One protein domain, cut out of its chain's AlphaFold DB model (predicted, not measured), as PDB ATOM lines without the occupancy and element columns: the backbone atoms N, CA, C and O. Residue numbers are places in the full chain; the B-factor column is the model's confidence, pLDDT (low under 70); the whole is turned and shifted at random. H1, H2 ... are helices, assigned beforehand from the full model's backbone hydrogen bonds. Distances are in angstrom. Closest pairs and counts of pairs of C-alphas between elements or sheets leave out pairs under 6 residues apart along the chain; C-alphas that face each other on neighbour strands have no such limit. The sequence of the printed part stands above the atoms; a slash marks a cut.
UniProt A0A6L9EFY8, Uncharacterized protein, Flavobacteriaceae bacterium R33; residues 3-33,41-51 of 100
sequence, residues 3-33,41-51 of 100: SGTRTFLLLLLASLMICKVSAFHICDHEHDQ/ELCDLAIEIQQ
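This is residues 3 to 33 and 41 to 51 of the 100 residues of an uncharacterized protein of Flavobacteriaceae bacterium R33 (UniProt A0A6L9EFY8). What shape appears? One long helix, H1, makes the long axis, and a short helix, H2, reaches away crosswise from its residues 22 to 26, while residues 3 to 21 stick out. What builds it? The printed part has 42 residues with two named helices, H1 then H2, and no named strand: all helix. It is only just extended, close to loose, with a radius of gyration of the C-alphas of 14.0 A and spans of 47 by 21 by 13 A.

Where is H1? It runs 42.8 A over residues 3 to 31, from C-alpha 3 at (134.927, 134.259, 94.458). Where is H2? It covers residues 41 to 51, 15.2 A, ending at C-alpha 51 at (115.132, 111.180, 69.220).

How do the helices meet? H1 touches H2 with residues 22 to 26 alone; the closest C-alphas, of Ile 26 and Cys 43, are 5.7 A apart. At what angle? Their lines are about perpendicular, at 89 degrees. Are their backbones well formed? In H1 and H2 every O i to N i+4 pair is within hydrogen-bond range.

How large is it? The farthest C-alphas, of Ser 3 and Gln 33, are 47.2 A apart. Where is the cut? Residues 34 to 40, in the link from H1 to H2, are not printed, and C-alphas 33 and 41 are 18.0 A apart. Where is confidence low? The printed part has a mean pLDDT of 73.3, with 22 residues under 70, among them 20 to 33.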
ATOM      1  N   SER A   3     134.580 134.138  95.887       65.94
ATOM      2  CA  SER A   3     134.927 134.259  94.458       65.94
ATOM      3  C   SER A   3     134.389 133.084  93.630       65.94
ATOM      4  O   SER A   3     133.760 133.293  92.599       65.94
ATOM      5  N   GLY A   4     134.524 131.850  94.133       79.44
ATOM      6  CA  GLY A   4     134.117 130.642  93.403       79.44
ATOM      7  C   GLY A   4     132.617 130.572  93.105       79.44
ATOM      8  O   GLY A   4     132.230 130.196  92.005       79.44
ATOM      9  N   THR A   5     131.769 131.012  94.039       86.69
ATOM     10  CA  THR A   5     130.311 131.023  93.847       86.69
ATOM     11  C   THR A   5     129.881 132.014  92.770       86.69
ATOM     12  O   THR A   5     128.969 131.729  92.004       86.69
ATOM     13  N   ARG A   6     130.554 133.168  92.671       87.06
ATOM     14  CA  ARG A   6     130.263 134.172  91.637       87.06
ATOM     15  C   ARG A   6     130.630 133.649  90.257       87.06
ATOM     16  O   ARG A   6     129.820 133.748  89.344       87.06
ATOM     17  N   THR A   7     131.805 133.043  90.124       90.00
ATOM     18  CA  THR A   7     132.229 132.428  88.862       90.00
ATOM     19  C   THR A   7     131.296 131.287  88.463       90.00
ATOM     20  O   THR A   7     130.869 131.228  87.317       90.00
ATOM     21  N   PHE A   8     130.904 130.431  89.411       91.19
ATOM     22  CA  PHE A   8     129.938 129.359  89.168       91.19
ATOM     23  C   PHE A   8     128.581 129.892  88.690       91.19
ATOM     24  O   PHE A   8     128.051 129.412  87.694       91.19
ATOM     25  N   LEU A   9     128.045 130.921  89.353       90.44
ATOM     26  CA  LEU A   9     126.782 131.544  88.956       90.44
ATOM     27  C   LEU A   9     126.859 132.166  87.562       90.44
ATOM     28  O   LEU A   9     125.909 132.035  86.800       90.44
ATOM     29  N   LEU A  10     127.976 132.805  87.206       91.81
ATOM     30  CA  LEU A  10     128.169 133.367  85.868       91.81
ATOM     31  C   LEU A  10     128.223 132.278  84.793       91.81
ATOM     32  O   LEU A  10     127.599 132.433  83.748       91.81
ATOM     33  N   LEU A  11     128.921 131.170  85.059       91.00
ATOM     34  CA  LEU A  11     128.982 130.030  84.142       91.00
ATOM     35  C   LEU A  11     127.609 129.372  83.965       91.00
ATOM     36  O   LEU A  11     127.223 129.059  82.844       91.00
ATOM     37  N   LEU A  12     126.855 129.225  85.056       90.44
ATOM     38  CA  LEU A  12     125.494 128.695  85.032       90.44
ATOM     39  C   LEU A  12     124.538 129.625  84.276       90.44
ATOM     40  O   LEU A  12     123.713 129.170  83.494       90.44
ATOM     41  N   LEU A  13     124.648 130.940  84.471       87.81
ATOM     42  CA  LEU A  13     123.820 131.895  83.739       87.81
ATOM     43  C   LEU A  13     124.160 131.887  82.241       87.81
ATOM     44  O   LEU A  13     123.261 131.936  81.406       87.81
ATOM     45  N   ALA A  14     125.448 131.794  81.899       85.44
ATOM     46  CA  ALA A  14     125.906 131.722  80.518       85.44
ATOM     47  C   ALA A  14     125.405 130.452  79.817       85.44
ATOM     48  O   ALA A  14     124.881 130.548  78.710       85.44
ATOM     49  N   SER A  15     125.490 129.284  80.466       84.00
ATOM     50  CA  SER A  15     124.986 128.034  79.887       84.00
ATOM     51  C   SER A  15     123.475 128.079  79.655       84.00
ATOM     52  O   SER A  15     123.017 127.742  78.566       84.00
ATOM     53  N   LEU A  16     122.703 128.588  80.620       78.06
ATOM     54  CA  LEU A  16     121.252 128.739  80.478       78.06
ATOM     55  C   LEU A  16     120.864 129.690  79.339       78.06
ATOM     56  O   LEU A  16     119.896 129.430  78.624       78.06
ATOM     57  N   MET A  17     121.612 130.777  79.143       77.88
ATOM     58  CA  MET A  17     121.367 131.705  78.035       77.88
ATOM     59  C   MET A  17     121.688 131.068  76.679       77.88
ATOM     60  O   MET A  17     120.923 131.257  75.738       77.88
ATOM     61  N   ILE A  18     122.748 130.260  76.587       75.81
ATOM     62  CA  ILE A  18     123.093 129.517  75.364       75.81
ATOM     63  C   ILE A  18     121.991 128.501  75.021       75.81
ATOM     64  O   ILE A  18     121.517 128.495  73.887       75.81
ATOM     65  N   CYS A  19     121.507 127.724  76.000       74.06
ATOM     66  CA  CYS A  19     120.395 126.781  75.803       74.06
ATOM     67  C   CYS A  19     119.098 127.473  75.348       74.06
ATOM     68  O   CYS A  19     118.315 126.916  74.583       74.06
ATOM     69  N   LYS A  20     118.846 128.697  75.821       68.62
ATOM     70  CA  LYS A  20     117.651 129.457  75.444       68.62
ATOM     71  C   LYS A  20     117.731 129.994  74.013       68.62
ATOM     72  O   LYS A  20     116.720 130.018  73.316       68.62
ATOM     73  N   VAL A  21     118.918 130.419  73.577       63.47
ATOM     74  CA  VAL A  21     119.150 130.910  72.211       63.47
ATOM     75  C   VAL A  21     119.083 129.764  71.203       63.47
ATOM     76  O   VAL A  21     118.473 129.937  70.151       63.47
ATOM     77  N   SER A  22     119.611 128.580  71.533       64.62
ATOM     78  CA  SER A  22     119.490 127.403  70.661       64.62
ATOM     79  C   SER A  22     118.040 126.933  70.520       64.62
ATOM     80  O   SER A  22     117.604 126.633  69.413       64.62
ATOM     81  N   ALA A  23     117.254 126.957  71.603       64.25
ATOM     82  CA  ALA A  23     115.824 126.649  71.541       64.25
ATOM     83  C   ALA A  23     115.048 127.645  70.658       64.25
ATOM     84  O   ALA A  23     114.190 127.241  69.878       64.25
ATOM     85  N   PHE A  24     115.370 128.942  70.737       65.56
ATOM     86  CA  PHE A  24     114.749 129.962  69.887       65.56
ATOM     87  C   PHE A  24     115.124 129.789  68.405       65.56
ATOM     88  O   PHE A  24     114.261 129.910  67.543       65.56
ATOM     89  N   HIS A  25     116.382 129.443  68.118       67.75
ATOM     90  CA  HIS A  25     116.889 129.208  66.764       67.75
ATOM     91  C   HIS A  25     116.170 128.053  66.049       67.75
ATOM     92  O   HIS A  25     115.810 128.169  64.880       67.75
ATOM     93  N   ILE A  26     115.907 126.957  66.765       64.50
ATOM     94  CA  ILE A  26     115.135 125.822  66.235       64.50
ATOM     95  C   ILE A  26     113.701 126.258  65.901       64.50
ATOM     96  O   ILE A  26     113.172 125.917  64.846       64.50
ATOM     97  N   CYS A  27     113.073 127.049  66.777       61.06
ATOM     98  CA  CYS A  27     111.707 127.523  66.566       61.06
ATOM     99  C   CYS A  27     111.570 128.509  65.395       61.06
ATOM    100  O   CYS A  27     110.514 128.536  64.759       61.06
ATOM    101  N   ASP A  28     112.590 129.320  65.129       65.44
ATOM    102  CA  ASP A  28     112.580 130.285  64.025       65.44
ATOM    103  C   ASP A  28     112.621 129.560  62.667       65.44
ATOM    104  O   ASP A  28     111.741 129.769  61.832       65.44
ATOM    105  N   HIS A  29     113.518 128.575  62.516       65.19
ATOM    106  CA  HIS A  29     113.572 127.698  61.336       65.19
ATOM    107  C   HIS A  29     112.293 126.870  61.120       65.19
ATOM    108  O   HIS A  29     111.940 126.564  59.987       65.19
ATOM    109  N   GLU A  30     111.578 126.501  62.186       59.72
ATOM    110  CA  GLU A  30     110.299 125.787  62.073       59.72
ATOM    111  C   GLU A  30     109.163 126.695  61.554       59.72
ATOM    112  O   GLU A  30     108.195 126.216  60.959       59.72
ATOM    113  N   HIS A  31     109.236 128.006  61.813       58.84
ATOM    114  CA  HIS A  31     108.221 128.965  61.370       58.84
ATOM    115  C   HIS A  31     108.465 129.463  59.945       58.84
ATOM    116  O   HIS A  31     107.500 129.663  59.204       58.84
ATOM    117  N   ASP A  32     109.729 129.618  59.559       59.50
ATOM    118  CA  ASP A  32     110.122 130.054  58.225       59.50
ATOM    119  C   ASP A  32     110.119 128.856  57.257       59.50
ATOM    120  O   ASP A  32     111.151 128.338  56.838       59.50
ATOM    121  N   GLN A  33     108.918 128.365  56.915       56.28
ATOM    122  CA  GLN A  33     108.688 127.334  55.887       56.28
ATOM    123  C   GLN A  33     108.969 127.848  54.459       56.28
ATOM    124  O   GLN A  33     108.176 127.655  53.538       56.28
ATOM    125  N   GLU A  41     123.592 122.512  61.930       71.75
ATOM    126  CA  GLU A  41     124.194 121.488  62.790       71.75
ATOM    127  C   GLU A  41     123.612 121.501  64.218       71.75
ATOM    128  O   GLU A  41     123.523 120.461  64.865       71.75
ATOM    129  N   LEU A  42     123.164 122.664  64.711       69.62
ATOM    130  CA  LEU A  42     122.513 122.793  66.019       69.62
ATOM    131  C   LEU A  42     121.084 122.236  66.036       69.62
ATOM    132  O   LEU A  42     120.673 121.660  67.043       69.62
ATOM    133  N   CYS A  43     120.325 122.418  64.955       66.81
ATOM    134  CA  CYS A  43     118.980 121.867  64.823       66.81
ATOM    135  C   CYS A  43     119.036 120.351  64.606       66.81
ATOM    136  O   CYS A  43     118.274 119.630  65.243       66.81
ATOM    137  N   ASP A  44     119.976 119.874  63.785       69.06
ATOM    138  CA  ASP A  44     120.197 118.445  63.540       69.06
ATOM    139  C   ASP A  44     120.597 117.729  64.836       69.06
ATOM    140  O   ASP A  44     119.962 116.753  65.233       69.06
ATOM    141  N   LEU A  45     121.560 118.289  65.577       73.94
ATOM    142  CA  LEU A  45     121.961 117.766  66.881       73.94
ATOM    143  C   LEU A  45     120.802 117.774  67.890       73.94
ATOM    144  O   LEU A  45     120.650 116.836  68.669       73.94
ATOM    145  N   ALA A  46     119.968 118.817  67.897       69.88
ATOM    146  CA  ALA A  46     118.811 118.874  68.788       69.88
ATOM    147  C   ALA A  46     117.756 117.809  68.446       69.88
ATOM    148  O   ALA A  46     117.197 117.198  69.357       69.88
ATOM    149  N   ILE A  47     117.518 117.553  67.156       69.00
ATOM    150  CA  ILE A  47     116.642 116.473  66.685       69.00
ATOM    151  C   ILE A  47     117.207 115.113  67.108       69.00
ATOM    152  O   ILE A  47     116.464 114.292  67.642       69.00
ATOM    153  N   GLU A  48     118.509 114.884  66.931       70.38
ATOM    154  CA  GLU A  48     119.175 113.644  67.347       70.38
ATOM    155  C   GLU A  48     119.067 113.408  68.861       70.38
ATOM    156  O   GLU A  48     118.726 112.305  69.289       70.38
ATOM    157  N   ILE A  49     119.281 114.444  69.681       71.06
ATOM    158  CA  ILE A  49     119.127 114.371  71.145       71.06
ATOM    159  C   ILE A  49     117.673 114.055  71.521       71.06
ATOM    160  O   ILE A  49     117.420 113.170  72.338       71.06
ATOM    161  N   GLN A  50     116.705 114.726  70.894       67.31
ATOM    162  CA  GLN A  50     115.284 114.495  71.162       67.31
ATOM    163  C   GLN A  50     114.841 113.079  70.757       67.31
ATOM    164  O   GLN A  50     114.017 112.459  71.434       67.31
ATOM    165  N   GLN A  51     115.387 112.549  69.662       68.56
ATOM    166  CA  GLN A  51     115.132 111.180  69.220       68.56
ATOM    167  C   GLN A  51     115.803 110.145  70.133       68.56
ATOM    168  O   GLN A  51     115.211 109.095  70.383       68.56
TER     169      GLN A  51